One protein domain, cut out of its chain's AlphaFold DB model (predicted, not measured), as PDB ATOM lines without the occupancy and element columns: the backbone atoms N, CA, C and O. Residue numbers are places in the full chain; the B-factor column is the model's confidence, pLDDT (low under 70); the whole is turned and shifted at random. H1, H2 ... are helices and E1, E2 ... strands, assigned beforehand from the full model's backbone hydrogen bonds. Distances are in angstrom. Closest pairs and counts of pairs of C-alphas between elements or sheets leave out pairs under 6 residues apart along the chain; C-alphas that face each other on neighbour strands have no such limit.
ATOM      1  N   VAL A   5     -54.879 -37.609   2.352       86.75
ATOM      2  CA  VAL A   5     -55.823 -38.487   1.644       86.75
ATOM      3  C   VAL A   5     -55.092 -39.483   0.738       86.75
ATOM      4  O   VAL A   5     -55.339 -40.683   0.817       86.75
ATOM      5  N   GLU A   6     -54.134 -39.020  -0.065       90.75
ATOM      6  CA  GLU A   6     -53.371 -39.888  -0.970       90.75
ATOM      7  C   GLU A   6     -52.475 -40.870  -0.200       90.75
ATOM      8  O   GLU A   6     -52.301 -42.019  -0.612       90.75
ATOM      9  N   TYR A   7     -51.917 -40.447   0.941       92.75
ATOM     10  CA  TYR A   7     -51.189 -41.358   1.829       92.75
ATOM     11  C   TYR A   7     -52.111 -42.416   2.439       92.75
ATOM     12  O   TYR A   7     -51.700 -43.566   2.595       92.75
ATOM     13  N   HIS A   8     -53.359 -42.067   2.749       92.69
ATOM     14  CA  HIS A   8     -54.321 -43.022   3.288       92.69
ATOM     15  C   HIS A   8     -54.696 -44.079   2.244       92.69
ATOM     16  O   HIS A   8     -54.675 -45.273   2.541       92.69
ATOM     17  N   ASP A   9     -54.938 -43.671   0.998       93.88
ATOM     18  CA  ASP A   9     -55.189 -44.607  -0.103       93.88
ATOM     19  C   ASP A   9     -53.987 -45.525  -0.344       93.88
ATOM     20  O   ASP A   9     -54.144 -46.737  -0.503       93.88
ATOM     21  N   MET A  10     -52.773 -44.973  -0.286       94.94
ATOM     22  CA  MET A  10     -51.540 -45.753  -0.375       94.94
ATOM     23  C   MET A  10     -51.423 -46.776   0.767       94.94
ATOM     24  O   MET A  10     -51.060 -47.930   0.529       94.94
ATOM     25  N   SER A  11     -51.763 -46.384   2.000       96.25
ATOM     26  CA  SER A  11     -51.782 -47.286   3.158       96.25
ATOM     27  C   SER A  11     -52.800 -48.417   2.982       96.25
ATOM     28  O   SER A  11     -52.465 -49.584   3.212       96.25
ATOM     29  N   LEU A  12     -54.012 -48.115   2.505       95.88
ATOM     30  CA  LEU A  12     -55.045 -49.121   2.238       95.88
ATOM     31  C   LEU A  12     -54.630 -50.099   1.133       95.88
ATOM     32  O   LEU A  12     -54.820 -51.309   1.274       95.88
ATOM     33  N   GLN A  13     -54.018 -49.599   0.057       96.62
ATOM     34  CA  GLN A  13     -53.491 -50.439  -1.020       96.62
ATOM     35  C   GLN A  13     -52.378 -51.365  -0.524       96.62
ATOM     36  O   GLN A  13     -52.372 -52.545  -0.875       96.62
ATOM     37  N   ALA A  14     -51.466 -50.879   0.325       96.75
ATOM     38  CA  ALA A  14     -50.451 -51.731   0.945       96.75
ATOM     39  C   ALA A  14     -51.085 -52.792   1.855       96.75
ATOM     40  O   ALA A  14     -50.703 -53.960   1.779       96.75
ATOM     41  N   ALA A  15     -52.079 -52.419   2.666       97.06
ATOM     42  CA  ALA A  15     -52.773 -53.367   3.531       97.06
ATOM     43  C   ALA A  15     -53.400 -54.518   2.724       97.06
ATOM     44  O   ALA A  15     -53.209 -55.689   3.060       97.06
ATOM     45  N   ALA A  16     -54.064 -54.187   1.612       97.06
ATOM     46  CA  ALA A  16     -54.631 -55.164   0.689       97.06
ATOM     47  C   ALA A  16     -53.553 -56.014  -0.007       97.06
ATOM     48  O   ALA A  16     -53.683 -57.234  -0.066       97.06
ATOM     49  N   HIS A  17     -52.476 -55.390  -0.492       97.00
ATOM     50  CA  HIS A  17     -51.390 -56.067  -1.207       97.00
ATOM     51  C   HIS A  17     -50.649 -57.095  -0.339       97.00
ATOM     52  O   HIS A  17     -50.267 -58.157  -0.823       97.00
ATOM     53  N   PHE A  18     -50.440 -56.783   0.941       95.88
ATOM     54  CA  PHE A  18     -49.725 -57.654   1.877       95.88
ATOM     55  C   PHE A  18     -50.645 -58.560   2.707       95.88
ATOM     56  O   PHE A  18     -50.134 -59.337   3.509       95.88
ATOM     57  N   HIS A  19     -51.968 -58.486   2.517       95.38
ATOM     58  CA  HIS A  19     -52.965 -59.225   3.302       95.38
ATOM     59  C   HIS A  19     -52.833 -59.005   4.821       95.38
ATOM     60  O   HIS A  19     -52.889 -59.946   5.611       95.38
ATOM     61  N   ILE A  20     -52.656 -57.747   5.230       94.25
ATOM     62  CA  ILE A  20     -52.490 -57.349   6.636       94.25
ATOM     63  C   ILE A  20     -53.638 -56.465   7.113       94.25
ATOM     64  O   ILE A  20     -54.396 -55.892   6.332       94.25
ATOM     65  N   GLN A  21     -53.719 -56.296   8.429       94.06
ATOM     66  CA  GLN A  21     -54.638 -55.343   9.033       94.06
ATOM     67  C   GLN A  21     -54.249 -53.892   8.682       94.06
ATOM     68  O   GLN A  21     -53.066 -53.546   8.766       94.06
ATOM     69  N   PRO A  22     -55.214 -53.006   8.355       95.75
ATOM     70  CA  PRO A  22     -54.917 -51.632   7.937       95.75
ATOM     71  C   PRO A  22     -54.105 -50.811   8.947       95.75
ATOM     72  O   PRO A  22     -53.270 -50.007   8.548       95.75
ATOM     73  N   PHE A  23     -54.276 -51.047  10.252       95.38
ATOM     74  CA  PHE A  23     -53.528 -50.324  11.288       95.38
ATOM     75  C   PHE A  23     -52.015 -50.613  11.264       95.38
ATOM     76  O   PHE A  23     -51.235 -49.759  11.676       95.38
ATOM     77  N   LEU A  24     -51.581 -51.784  10.766       95.56
ATOM     78  CA  LEU A  24     -50.153 -52.092  10.606       95.56
ATOM     79  C   LEU A  24     -49.557 -51.298   9.447       95.56
ATOM     80  O   LEU A  24     -48.448 -50.781   9.556       95.56
ATOM     81  N   SER A  25     -50.307 -51.180   8.350       96.75
ATOM     82  CA  SER A  25     -49.916 -50.352   7.210       96.75
ATOM     83  C   SER A  25     -49.839 -48.874   7.605       96.75
ATOM     84  O   SER A  25     -48.825 -48.225   7.350       96.75
ATOM     85  N   ASP A  26     -50.839 -48.383   8.345       96.56
ATOM     86  CA  ASP A  26     -50.854 -47.027   8.903       96.56
ATOM     87  C   ASP A  26     -49.652 -46.770   9.815       96.56
ATOM     88  O   ASP A  26     -49.006 -45.732   9.700       96.56
ATOM     89  N   TYR A  27     -49.306 -47.723  10.687       96.31
ATOM     90  CA  TYR A  27     -48.112 -47.625  11.524       96.31
ATOM     91  C   TYR A  27     -46.848 -47.443  10.680       96.31
ATOM     92  O   TYR A  27     -46.060 -46.529  10.932       96.31
ATOM     93  N   VAL A  28     -46.664 -48.257   9.636       96.25
ATOM     94  CA  VAL A  28     -45.502 -48.119   8.749       96.25
ATOM     95  C   VAL A  28     -45.530 -46.780   8.010       96.25
ATOM     96  O   VAL A  28     -44.476 -46.156   7.878       96.25
ATOM     97  N   MET A  29     -46.699 -46.310   7.565       96.19
ATOM     98  CA  MET A  29     -46.857 -45.016   6.894       96.19
ATOM     99  C   MET A  29     -46.416 -43.872   7.810       96.19
ATOM    100  O   MET A  29     -45.557 -43.082   7.432       96.19
ATOM    101  N   VAL A  30     -46.910 -43.839   9.048       94.81
ATOM    102  CA  VAL A  30     -46.574 -42.814  10.051       94.81
ATOM    103  C   VAL A  30     -45.085 -42.806  10.364       94.81
ATOM    104  O   VAL A  30     -44.447 -41.756  10.317       94.81
ATOM    105  N   GLN A  31     -44.507 -43.982  10.612       93.31
ATOM    106  CA  GLN A  31     -43.075 -44.123  10.885       93.31
ATOM    107  C   GLN A  31     -42.202 -43.740   9.684       93.31
ATOM    108  O   GLN A  31     -41.037 -43.389   9.851       93.31
ATOM    109  N   THR A  32     -42.747 -43.814   8.470       93.88
ATOM    110  CA  THR A  32     -42.036 -43.406   7.254       93.88
ATOM    111  C   THR A  32     -42.202 -41.912   6.980       93.88
ATOM    112  O   THR A  32     -41.243 -41.270   6.568       93.88
ATOM    113  N   LEU A  33     -43.376 -41.340   7.260       92.75
ATOM    114  CA  LEU A  33     -43.655 -39.911   7.117       92.75
ATOM    115  C   LEU A  33     -42.927 -39.068   8.161       92.75
ATOM    116  O   LEU A  33     -42.415 -38.013   7.812       92.75
ATOM    117  N   PHE A  34     -42.841 -39.517   9.414       92.31
ATOM    118  CA  PHE A  34     -42.289 -38.722  10.514       92.31
ATOM    119  C   PHE A  34     -40.895 -38.115  10.236       92.31
ATOM    120  O   PHE A  34     -40.749 -36.902  10.399       92.31
ATOM    121  N   PRO A  35     -39.885 -38.870   9.748       90.94
ATOM    122  CA  PRO A  35     -38.571 -38.303   9.412       90.94
ATOM    123  C   PRO A  35     -38.548 -37.458   8.119       90.94
ATOM    124  O   PRO A  35     -37.519 -36.851   7.798       90.94
ATOM    125  N   LEU A  36     -39.635 -37.456   7.342       90.44
ATOM    126  CA  LEU A  36     -39.793 -36.657   6.121       90.44
ATOM    127  C   LEU A  36     -40.527 -35.340   6.412       90.44
ATOM    128  O   LEU A  36     -40.109 -34.288   5.941       90.44
ATOM    129  N   SER A  37     -41.608 -35.416   7.186       90.62
ATOM    130  CA  SER A  37     -42.471 -34.315   7.608       90.62
ATOM    131  C   SER A  37     -43.241 -34.731   8.865       90.62
ATOM    132  O   SER A  37     -44.208 -35.499   8.800       90.62
ATOM    133  N   SER A  38     -42.815 -34.226  10.024       90.12
ATOM    134  CA  SER A  38     -43.458 -34.536  11.304       90.12
ATOM    135  C   SER A  38     -44.894 -34.004  11.367       90.12
ATOM    136  O   SER A  38     -45.768 -34.699  11.878       90.12
ATOM    137  N   ASP A  39     -45.165 -32.837  10.777       90.00
ATOM    138  CA  ASP A  39     -46.514 -32.267  10.681       90.00
ATOM    139  C   ASP A  39     -47.460 -33.172   9.887       90.00
ATOM    140  O   ASP A  39     -48.540 -33.508  10.370       90.00
ATOM    141  N   THR A  40     -47.030 -33.649   8.716       91.19
ATOM    142  CA  THR A  40     -47.838 -34.562   7.891       91.19
ATOM    143  C   THR A  40     -48.073 -35.896   8.595       91.19
ATOM    144  O   THR A  40     -49.168 -36.445   8.514       91.19
ATOM    145  N   ALA A  41     -47.079 -36.423   9.316       91.94
ATOM    146  CA  ALA A  41     -47.245 -37.653  10.092       91.94
ATOM    147  C   ALA A  41     -48.263 -37.487  11.236       91.94
ATOM    148  O   ALA A  41     -49.097 -38.366  11.455       91.94
ATOM    149  N   VAL A  42     -48.215 -36.351  11.943       91.06
ATOM    150  CA  VAL A  42     -49.168 -36.003  13.010       91.06
ATOM    151  C   VAL A  42     -50.573 -35.823  12.442       91.06
ATOM    152  O   VAL A  42     -51.525 -36.345  13.015       91.06
ATOM    153  N   GLU A  43     -50.711 -35.123  11.315       92.00
ATOM    154  CA  GLU A  43     -51.993 -34.928  10.637       92.00
ATOM    155  C   GLU A  43     -52.579 -36.261  10.151       92.00
ATOM    156  O   GLU A  43     -53.747 -36.556  10.404       92.00
ATOM    157  N   TYR A  44     -51.753 -37.113   9.539       92.62
ATOM    158  CA  TYR A  44     -52.145 -38.455   9.109       92.62
ATOM    159  C   TYR A  44     -52.678 -39.295  10.277       92.62
ATOM    160  O   TYR A  44     -53.735 -39.921  10.171       92.62
ATOM    161  N   MET A  45     -51.987 -39.258  11.421       91.50
ATOM    162  CA  MET A  45     -52.381 -39.953  12.653       91.50
ATOM    163  C   MET A  45     -53.721 -39.487  13.232       91.50
ATOM    164  O   MET A  45     -54.289 -40.186  14.069       91.50
ATOM    165  N   GLN A  46     -54.259 -38.340  12.804       89.44
ATOM    166  CA  GLN A  46     -55.609 -37.918  13.188       89.44
ATOM    167  C   GLN A  46     -56.708 -38.717  12.472       89.44
ATOM    168  O   GLN A  46     -57.895 -38.519  12.743       89.44
ATOM    169  N   ARG A  47     -56.346 -39.648  11.581       86.06
ATOM    170  CA  ARG A  47     -57.274 -40.449  10.777       86.06
ATOM    171  C   ARG A  47     -56.823 -41.916  10.713       86.06
ATOM    172  O   ARG A  47     -55.840 -42.319  11.325       86.06
ATOM    173  N   GLY A  48     -57.593 -42.737  10.002       88.56
ATOM    174  CA  GLY A  48     -57.206 -44.112   9.682       88.56
ATOM    175  C   GLY A  48     -57.564 -45.168  10.732       88.56
ATOM    176  O   GLY A  48     -58.369 -44.971  11.652       88.56
ATOM    177  N   ALA A  49     -57.032 -46.367  10.528       94.31
ATOM    178  CA  ALA A  49     -57.247 -47.525  11.385       94.31
ATOM    179  C   ALA A  49     -56.343 -47.503  12.623       94.31
ATOM    180  O   ALA A  49     -56.798 -47.910  13.691       94.31
ATOM    181  N   LEU A  50     -55.115 -46.978  12.518       96.00
ATOM    182  CA  LEU A  50     -54.207 -46.894  13.669       96.00
ATOM    183  C   LEU A  50     -54.756 -45.991  14.779       96.00
ATOM    184  O   LEU A  50     -54.782 -46.401  15.936       96.00
ATOM    185  N   ARG A  51     -55.292 -44.811  14.439       95.25
ATOM    186  CA  ARG A  51     -55.948 -43.933  15.423       95.25
ATOM    187  C   ARG A  51     -57.076 -44.638  16.166       95.25
ATOM    188  O   ARG A  51     -57.192 -44.514  17.380       95.25
ATOM    189  N   ARG A  52     -57.923 -45.364  15.430       95.12
ATOM    190  CA  ARG A  52     -59.049 -46.109  16.010       95.12
ATOM    191  C   ARG A  52     -58.564 -47.211  16.944       95.12
ATOM    192  O   ARG A  52     -59.138 -47.369  18.012       95.12
ATOM    193  N   LEU A  53     -57.504 -47.928  16.567       95.25
ATOM    194  CA  LEU A  53     -56.889 -48.938  17.426       95.25
ATOM    195  C   LEU A  53     -56.381 -48.322  18.737       95.25
ATOM    196  O   LEU A  53     -56.705 -48.833  19.801       95.25
ATOM    197  N   LEU A  54     -55.650 -47.207  18.661       95.31
ATOM    198  CA  LEU A  54     -55.118 -46.507  19.835       95.31
ATOM    199  C   LEU A  54     -56.235 -46.022  20.767       95.31
ATOM    200  O   LEU A  54     -56.182 -46.281  21.966       95.31
ATOM    201  N   ILE A  55     -57.288 -45.412  20.208       94.88
ATOM    202  CA  ILE A  55     -58.446 -44.951  20.990       94.88
ATOM    203  C   ILE A  55     -59.171 -46.105  21.667       94.88
ATOM    204  O   ILE A  55     -59.507 -46.012  22.843       94.88
ATOM    205  N   ASN A  56     -59.387 -47.204  20.950       93.38
ATOM    206  CA  ASN A  56     -60.070 -48.363  21.513       93.38
ATOM    207  C   ASN A  56     -59.228 -49.076  22.581       93.38
ATOM    208  O   ASN A  56     -59.797 -49.698  23.473       93.38
ATOM    209  N   ALA A  57     -57.898 -49.010  22.483       92.00
ATOM    210  CA  ALA A  57     -56.995 -49.674  23.414       92.00
ATOM    211  C   ALA A  57     -56.743 -48.863  24.696       92.00
ATOM    212  O   ALA A  57     -56.675 -49.444  25.777       92.00
ATOM    213  N   LYS A  58     -56.566 -47.540  24.578       93.19
ATOM    214  CA  LYS A  58     -56.046 -46.682  25.661       93.19
ATOM    215  C   LYS A  58     -56.789 -45.346  25.828       93.19
ATOM    216  O   LYS A  58     -56.473 -44.590  26.736       93.19
ATOM    217  N   GLY A  59     -57.793 -45.048  25.002       93.12
ATOM    218  CA  GLY A  59     -58.532 -43.780  25.060       93.12
ATOM    219  C   GLY A  59     -57.901 -42.662  24.228       93.12
ATOM    220  O   GLY A  59     -57.152 -42.921  23.282       93.12
ATOM    221  N   ASN A  60     -58.251 -41.401  24.513       95.19
ATOM    222  CA  ASN A  60     -57.684 -40.302  23.730       95.19
ATOM    223  C   ASN A  60     -56.183 -40.183  23.979       95.19
ATOM    224  O   ASN A  60     -55.639 -40.642  24.985       95.19
ATOM    225  N   PHE A  61     -55.522 -39.575  23.004       95.50
ATOM    226  CA  PHE A  61     -54.089 -39.407  23.029       95.50
ATOM    227  C   PHE A  61     -53.673 -38.121  22.334       95.50
ATOM    228  O   PHE A  61     -54.378 -37.567  21.483       95.50
ATOM    229  N   GLN A  62     -52.474 -37.688  22.680       94.31
ATOM    230  CA  GLN A  62     -51.774 -36.547  22.126       94.31
ATOM    231  C   GLN A  62     -50.516 -37.060  21.432       94.31
ATOM    232  O   GLN A  62     -49.931 -38.056  21.854       94.31
ATOM    233  N   ILE A  63     -50.085 -36.382  20.373       92.56
ATOM    234  CA  ILE A  63     -48.832 -36.718  19.694       92.56
ATOM    235  C   ILE A  63     -47.811 -35.645  20.041       92.56
ATOM    236  O   ILE A  63     -47.955 -34.489  19.640       92.56
ATOM    237  N   LEU A  64     -46.780 -36.046  20.773       88.56
ATOM    238  CA  LEU A  64     -45.630 -35.225  21.104       88.56
ATOM    239  C   LEU A  64     -44.555 -35.424  20.031       88.56
ATOM    240  O   LEU A  64     -44.199 -36.545  19.651       88.56
ATOM    241  N   ARG A  65     -44.068 -34.304  19.497       81.38
ATOM    242  CA  ARG A  65     -43.077 -34.273  18.419       81.38
ATOM    243  C   ARG A  65     -41.699 -34.141  19.043       81.38
ATOM    244  O   ARG A  65     -41.202 -33.031  19.208       81.38
ATOM    245  N   GLU A  66     -41.099 -35.268  19.395       80.75
ATOM    246  CA  GLU A  66     -39.720 -35.273  19.868       80.75
ATOM    247  C   GLU A  66     -38.751 -35.267  18.684       80.75
ATOM    248  O   GLU A  66     -39.035 -35.800  17.612       80.75
ATOM    249  N   THR A  67     -37.578 -34.666  18.876       74.69
ATOM    250  CA  THR A  67     -36.597 -34.422  17.796       74.69
ATOM    251  C   THR A  67     -36.187 -35.703  17.047       74.69
ATOM    252  O   THR A  67     -35.790 -35.642  15.885       74.69
ATOM    253  N   SER A  68     -36.280 -36.867  17.695       82.25
ATOM    254  CA  SER A  68     -35.817 -38.158  17.171       82.25
ATOM    255  C   SER A  68     -36.906 -39.217  16.991       82.25
ATOM    256  O   SER A  68     -36.643 -40.227  16.340       82.25
ATOM    257  N   GLN A  69     -38.106 -39.029  17.547       86.94
ATOM    258  CA  GLN A  69     -39.176 -40.025  17.477       86.94
ATOM    259  C   GLN A  69     -40.561 -39.418  17.695       86.94
ATOM    260  O   GLN A  69     -40.717 -38.350  18.281       86.94
ATOM    261  N   LEU A  70     -41.580 -40.145  17.247       90.19
ATOM    262  CA  LEU A  70     -42.967 -39.835  17.554       90.19
ATOM    263  C   LEU A  70     -43.321 -40.454  18.907       90.19
ATOM    264  O   LEU A  70     -43.225 -41.673  19.063       90.19
ATOM    265  N   VAL A  71     -43.740 -39.618  19.857       94.31
ATOM    266  CA  VAL A  71     -44.211 -40.054  21.176       94.31
ATOM    267  C   VAL A  71     -45.715 -39.827  21.258       94.31
ATOM    268  O   VAL A  71     -46.215 -38.760  20.910       94.31
ATOM    269  N   ILE A  72     -46.448 -40.841  21.699       95.94
ATOM    270  CA  ILE A  72     -47.880 -40.766  21.979       95.94
ATOM    271  C   ILE A  72     -48.056 -40.682  23.490       95.94
ATOM    272  O   ILE A  72     -47.473 -41.487  24.206       95.94
ATOM    273  N   PHE A  73     -48.844 -39.717  23.956       96.50
ATOM    274  CA  PHE A  73     -49.202 -39.543  25.364       96.50
ATOM    275  C   PHE A  73     -50.702 -39.785  25.532       96.50
ATOM    276  O   PHE A  73     -51.498 -39.097  24.888       96.50
ATOM    277  N   PHE A  74     -51.086 -40.760  26.349       96.44
ATOM    278  CA  PHE A  74     -52.485 -41.119  26.595       96.44
ATOM    279  C   PHE A  74     -53.072 -40.355  27.789       96.44
ATOM    280  O   PHE A  74     -52.346 -39.849  28.643       96.44
ATOM    281  N   ASP A  75     -54.405 -40.270  27.862       92.31
ATOM    282  CA  ASP A  75     -55.115 -39.583  28.956       92.31
ATOM    283  C   ASP A  75     -54.848 -40.204  30.345       92.31
ATOM    284  O   ASP A  75     -54.987 -39.521  31.360       92.31
ATOM    285  N   ASP A  76     -54.469 -41.486  30.401       91.19
ATOM    286  CA  ASP A  76     -54.111 -42.197  31.638       91.19
ATOM    287  C   ASP A  76     -52.671 -41.920  32.114       91.19
ATOM    288  O   ASP A  76     -52.300 -42.339  33.210       91.19
ATOM    289  N   GLY A  77     -51.895 -41.158  31.337       92.88
ATOM    290  CA  GLY A  77     -50.512 -40.796  31.631       92.88
ATOM    291  C   GLY A  77     -49.468 -41.709  30.987       92.88
ATOM    292  O   GLY A  77     -48.289 -41.361  31.035       92.88
ATOM    293  N   ASP A  78     -49.880 -42.817  30.361       95.44
ATOM    294  CA  ASP A  78     -48.963 -43.734  29.686       95.44
ATOM    295  C   ASP A  78     -48.382 -43.100  28.410       95.44
ATOM    296  O   ASP A  78     -49.037 -42.341  27.682       95.44
ATOM    297  N   THR A  79     -47.153 -43.490  28.083       96.56
ATOM    298  CA  THR A  79     -46.468 -43.110  26.846       96.56
ATOM    299  C   THR A  79     -46.215 -44.297  25.919       96.56
ATOM    300  O   THR A  79     -45.865 -45.397  26.349       96.56
ATOM    301  N   LEU A  80     -46.342 -44.059  24.609       96.50
ATOM    302  CA  LEU A  80     -46.043 -45.025  23.550       96.50
ATOM    303  C   LEU A  80     -45.080 -44.436  22.516       96.50
ATOM    304  O   LEU A  80     -45.389 -43.448  21.849       96.50
ATOM    305  N   ALA A  81     -43.917 -45.063  22.364       95.19
ATOM    306  CA  ALA A  81     -42.875 -44.634  21.438       95.19
ATOM    307  C   ALA A  81     -42.054 -45.826  20.916       95.19
ATOM    308  O   ALA A  81     -42.387 -46.994  21.134       95.19
ATOM    309  N   SER A  82     -40.988 -45.552  20.161       91.44
ATOM    310  CA  SER A  82     -40.052 -46.601  19.740       91.44
ATOM    311  C   SER A  82     -39.110 -47.003  20.875       91.44
ATOM    312  O   SER A  82     -38.753 -48.175  20.971       91.44
ATOM    313  N   THR A  83     -38.714 -46.046  21.716       90.56
ATOM    314  CA  THR A  83     -37.855 -46.245  22.891       90.56
ATOM    315  C   THR A  83     -38.166 -45.204  23.972       90.56
ATOM    316  O   THR A  83     -38.742 -44.157  23.677       90.56
ATOM    317  N   ASN A  84     -37.713 -45.450  25.208       90.38
ATOM    318  CA  ASN A  84     -37.840 -44.523  26.346       90.38
ATOM    319  C   ASN A  84     -39.292 -44.091  26.638       90.38
ATOM    320  O   ASN A  84     -39.555 -42.915  26.872       90.38
ATOM    321  N   SER A  85     -40.218 -45.045  26.601       93.38
ATOM    322  CA  SER A  85     -41.639 -44.870  26.904       93.38
ATOM    323  C   SER A  85     -42.124 -46.000  27.810       93.38
ATOM    324  O   SER A  85     -41.437 -47.016  27.939       93.38
ATOM    325  N   ASP A  86     -43.303 -45.840  28.409       95.69
ATOM    326  CA  ASP A  86     -43.922 -46.872  29.257       95.69
ATOM    327  C   ASP A  86     -44.222 -48.148  28.463       95.69
ATOM    328  O   ASP A  86     -44.164 -49.257  28.993       95.69
ATOM    329  N   MET A  87     -44.510 -47.985  27.169       95.94
ATOM    330  CA  MET A  87     -44.749 -49.076  26.237       95.94
ATOM    331  C   MET A  87     -44.101 -48.787  24.888       95.94
ATOM    332  O   MET A  87     -44.181 -47.675  24.364       95.94
ATOM    333  N   THR A  88     -43.475 -49.786  24.282       95.94
ATOM    334  CA  THR A  88     -42.987 -49.702  22.902       95.94
ATOM    335  C   THR A  88     -44.062 -50.120  21.901       95.94
ATOM    336  O   THR A  88     -44.975 -50.881  22.219       95.94
ATOM    337  N   TRP A  89     -43.931 -49.702  20.638       94.88
ATOM    338  CA  TRP A  89     -44.811 -50.181  19.559       94.88
ATOM    339  C   TRP A  89     -44.869 -51.708  19.461       94.88
ATOM    340  O   TRP A  89     -45.942 -52.272  19.249       94.88
ATOM    341  N   GLN A  90     -43.733 -52.384  19.643       94.44
ATOM    342  CA  GLN A  90     -43.685 -53.841  19.621       94.44
ATOM    343  C   GLN A  90     -44.496 -54.448  20.772       94.44
ATOM    344  O   GLN A  90     -45.259 -55.385  20.539       94.44
ATOM    345  N   GLU A  91     -44.361 -53.919  21.990       95.06
ATOM    346  CA  GLU A  91     -45.128 -54.372  23.157       95.06
ATOM    347  C   GLU A  91     -46.623 -54.103  22.985       95.06
ATOM    348  O   GLU A  91     -47.423 -55.006  23.216       95.06
ATOM    349  N   PHE A  92     -46.995 -52.922  22.480       95.50
ATOM    350  CA  PHE A  92     -48.384 -52.566  22.187       95.50
ATOM    351  C   PHE A  92     -49.040 -53.560  21.220       95.50
ATOM    352  O   PHE A  92     -50.091 -54.131  21.518       95.50
ATOM    353  N   PHE A  93     -48.407 -53.819  20.070       94.25
ATOM    354  CA  PHE A  93     -48.951 -54.753  19.082       94.25
ATOM    355  C   PHE A  93     -48.951 -56.200  19.592       94.25
ATOM    356  O   PHE A  93     -49.941 -56.908  19.413       94.25
ATOM    357  N   THR A  94     -47.894 -56.625  20.287       91.81
ATOM    358  CA  THR A  94     -47.816 -57.982  20.854       91.81
ATOM    359  C   THR A  94     -48.888 -58.202  21.925       91.81
ATOM    360  O   THR A  94     -49.544 -59.242  21.923       91.81
ATOM    361  N   GLY A  95     -49.128 -57.214  22.796       90.00
ATOM    362  CA  GLY A  95     -50.184 -57.253  23.813       90.00
ATOM    363  C   GLY A  95     -51.594 -57.329  23.220       90.00
ATOM    364  O   GLY A  95     -52.482 -57.937  23.812       90.00
ATOM    365  N   ALA A  96     -51.783 -56.795  22.012       86.81
ATOM    366  CA  ALA A  96     -53.017 -56.908  21.236       86.81
ATOM    367  C   ALA A  96     -53.091 -58.179  20.358       86.81
ATOM    368  O   ALA A  96     -53.982 -58.284  19.514       86.81
ATOM    369  N   ALA A  97     -52.169 -59.135  20.534       88.12
ATOM    370  CA  ALA A  97     -52.044 -60.353  19.725       88.12
ATOM    371  C   ALA A  97     -51.895 -60.087  18.211       88.12
ATOM    372  O   ALA A  97     -52.316 -60.886  17.372       88.12
ATOM    373  N   ILE A  98     -51.282 -58.959  17.852       87.75
ATOM    374  CA  ILE A  98     -50.987 -58.570  16.474       87.75
ATOM    375  C   ILE A  98     -49.543 -58.966  16.164       87.75
ATOM    376  O   ILE A  98     -48.611 -58.555  16.856       87.75
ATOM    377  N   GLU A  99     -49.338 -59.729  15.090       87.81
ATOM    378  CA  GLU A  99     -47.992 -60.114  14.661       87.81
ATOM    379  C   GLU A  99     -47.175 -58.880  14.235       87.81
ATOM    380  O   GLU A  99     -47.474 -58.220  13.236       87.81
ATOM    381  N   PHE A 100     -46.108 -58.583  14.983       88.31
ATOM    382  CA  PHE A 100     -45.220 -57.449  14.729       88.31
ATOM    383  C   PHE A 100     -43.899 -57.904  14.092       88.31
ATOM    384  O   PHE A 100     -42.852 -58.007  14.730       88.31
ATOM    385  N   ASN A 101     -43.963 -58.220  12.799       91.19
ATOM    386  CA  ASN A 101     -42.866 -58.839  12.060       91.19
ATOM    387  C   ASN A 101     -41.993 -57.807  11.322       91.19
ATOM    388  O   ASN A 101     -42.387 -57.260  10.290       91.19
ATOM    389  N   GLY A 102     -40.759 -57.591  11.791       91.12
ATOM    390  CA  GLY A 102     -39.835 -56.608  11.207       91.12
ATOM    391  C   GLY A 102     -39.529 -56.800   9.712       91.12
ATOM    392  O   GLY A 102     -39.329 -55.816   8.995       91.12
ATOM    393  N   VAL A 103     -39.535 -58.037   9.201       95.00
ATOM    394  CA  VAL A 103     -39.316 -58.312   7.768       95.00
ATOM    395  C   VAL A 103     -40.500 -57.811   6.944       95.00
ATOM    396  O   VAL A 103     -40.305 -57.147   5.923       95.00
ATOM    397  N   LEU A 104     -41.723 -58.080   7.401       94.50
ATOM    398  CA  LEU A 104     -42.949 -57.622   6.752       94.50
ATOM    399  C   LEU A 104     -43.063 -56.094   6.780       94.50
ATOM    400  O   LEU A 104     -43.278 -55.481   5.735       94.50
ATOM    401  N   LEU A 105     -42.821 -55.474   7.938       95.44
ATOM    402  CA  LEU A 105     -42.839 -54.013   8.095       95.44
ATOM    403  C   LEU A 105     -41.856 -53.327   7.133       95.44
ATOM    404  O   LEU A 105     -42.189 -52.329   6.490       95.44
ATOM    405  N   ASN A 106     -40.664 -53.902   6.954       95.88
ATOM    406  CA  ASN A 106     -39.685 -53.403   5.990       95.88
ATOM    407  C   ASN A 106     -40.131 -53.573   4.529       95.88
ATOM    408  O   ASN A 106     -39.817 -52.715   3.702       95.88
ATOM    409  N   ARG A 107     -40.854 -54.647   4.185       97.12
ATOM    410  CA  ARG A 107     -41.417 -54.832   2.834       97.12
ATOM    411  C   ARG A 107     -42.492 -53.791   2.526       97.12
ATOM    412  O   ARG A 107     -42.440 -53.200   1.451       97.12
ATOM    413  N   ILE A 108     -43.385 -53.512   3.477       97.25
ATOM    414  CA  ILE A 108     -44.403 -52.453   3.356       97.25
ATOM    415  C   ILE A 108     -43.726 -51.096   3.129       97.25
ATOM    416  O   ILE A 108     -44.039 -50.398   2.169       97.25
ATOM    417  N   ARG A 109     -42.719 -50.758   3.946       96.62
ATOM    418  CA  ARG A 109     -41.963 -49.503   3.806       96.62
ATOM    419  C   ARG A 109     -41.316 -49.365   2.426       96.62
ATOM    420  O   ARG A 109     -41.425 -48.320   1.792       96.62
ATOM    421  N   LYS A 110     -40.660 -50.426   1.937       96.50
ATOM    422  CA  LYS A 110     -40.076 -50.450   0.584       96.50
ATOM    423  C   LYS A 110     -41.136 -50.236  -0.500       96.50
ATOM    424  O   LYS A 110     -40.852 -49.556  -1.483       96.50
ATOM    425  N   GLN A 111     -42.339 -50.777  -0.313       96.62
ATOM    426  CA  GLN A 111     -43.439 -50.590  -1.252       96.62
ATOM    427  C   GLN A 111     -43.903 -49.130  -1.309       96.62
ATOM    428  O   GLN A 111     -44.087 -48.600  -2.402       96.62
ATOM    429  N   PHE A 112     -44.013 -48.446  -0.166       96.00
ATOM    430  CA  PHE A 112     -44.322 -47.013  -0.154       96.00
ATOM    431  C   PHE A 112     -43.274 -46.187  -0.900       96.00
ATOM    432  O   PHE A 112     -43.626 -45.310  -1.689       96.00
ATOM    433  N   TYR A 113     -41.988 -46.502  -0.721       94.62
ATOM    434  CA  TYR A 113     -40.922 -45.856  -1.488       94.62
ATOM    435  C   TYR A 113     -41.055 -46.098  -2.991       94.62
ATOM    436  O   TYR A 113     -40.902 -45.153  -3.761       94.62
ATOM    437  N   ALA A 114     -41.403 -47.314  -3.415       94.19
ATOM    438  CA  ALA A 114     -41.668 -47.611  -4.822       94.19
ATOM    439  C   ALA A 114     -42.889 -46.848  -5.378       94.19
ATOM    440  O   ALA A 114     -42.925 -46.530  -6.564       94.19
ATOM    441  N   TRP A 115     -43.869 -46.514  -4.533       94.19
ATOM    442  CA  TRP A 115     -45.088 -45.770  -4.891       94.19
ATOM    443  C   TRP A 115     -44.991 -44.246  -4.747       94.19
ATOM    444  O   TRP A 115     -46.006 -43.539  -4.834       94.19
ATOM    445  N   GLY A 116     -43.793 -43.707  -4.540       90.19
ATOM    446  CA  GLY A 116     -43.611 -42.258  -4.539       90.19
ATOM    447  C   GLY A 116     -43.383 -41.619  -3.173       90.19
ATOM    448  O   GLY A 116     -43.407 -40.394  -3.095       90.19
TER     449      GLY A 116
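Overview. This is residues 5 to 116 of the 119 residues of an uncharacterized protein of Chitinophaga extrema (UniProt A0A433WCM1). A helix in the middle, H2, is packed round by four others: H1 and H6 make one end of the domain, while H3 and H4 reach from H2 to a small three-stranded sheet, E1, E2 and E3, at the other end. The short helix H5 sits by E3 at that sheet's edge and touches no helix, and the helices that do touch are mostly crossed rather than side by side. The printed part has 112 residues, with six named helices and three named strands in the order H1 H2 H3 H4 E1 E2 E3 H5 H6; the sheet runs E1 E2 E3, antiparallel throughout. The class is mostly helix, and the whole is compact, with a radius of gyration of the C-alphas of 13.2 A and spans of 37 by 30 by 21 A.

Along the chain. Find C-alpha 5 at (-55.823, -38.487, 1.644); from there H1, residues 5 to 18, runs 20.1 A from first to last C-alpha. Next come H2, residues 22 to 33, 16.3 A long, and H3, residues 38 to 44, 9.8 A. H4, residues 48 to 58, covers 16.2 A, nearly along z, and ends with C-alpha 58 at (-56.046, -46.682, 25.661). Read on to the strands: E1, residues 61 to 65, 13.0 A; E2, residues 70 to 74, 13.2 A; and E3, residues 79 to 81, 6.7 A. H5, residues 89 to 95, is 9.8 A long. H6, residues 102 to 114, runs 18.5 A to C-alpha 114 at (-41.668, -47.611, -4.822).

Arrangement. Start at H2, the hub. H1 touches it, the closest C-alphas being those of Ala 15 and Pro 22, 5.2 A apart, at a steep tilt of 55 degrees, opposite ways. H6 touches H2 at Val 28 and Arg 109, whose C-alphas are closest at 6.2 A, with a steep tilt of 64 degrees, the same way. With its residues 108 to 112 alone, H6 also touches H1; the closest C-alphas, of Ala 14 and Ile 108, are 6.6 A apart. H2 and H3 form a helical hairpin at a shallow tilt of 22 degrees, opposite ways; H2 touches H3 with residues 30 to 33 alone, and the closest C-alphas, of Leu 33 and Ala 41, are 5.2 A apart. With residues 22 to 27 alone, H2 touches H4, about perpendicular at 76 degrees; the closest C-alphas, of Phe 23 and Leu 50, are 4.2 A apart. Now look at the sheet, a meander, each strand the antiparallel neighbour of the one before. In the hairpin of E1 and E2, N 62 and O 73 are within hydrogen-bond range at 2.8 A; in that of E2 and E3, N 72 and O 80 are at 2.8 A. H3 only grazes the sheet with residues 38 to 43, H4 with 51 to 58 and H5 with 89 to 92. H5 is closest to E3 at the C-alphas of Trp 89 and Ala 81, 6.2 A apart. H5 and H6 are apart. Each O i to N i+4 pair is within hydrogen-bond range in H1, H2, H3, H5 and H6; in H4, 6 of 7 are.

Size, cuts and confidence. The two C-alphas farthest apart, those of Asp 76 and Ala 114, are 38.9 A from each other. The printed part has no cut, and no link is long: E3 to H5 and H5 to H6 are short, the others tight. Within the link from E3 to H5, residues 87 to 88 pair with residues 80 to 81 of E3, parallel. The mean pLDDT of the printed part of this model is 93.0, and no printed residue is under 70.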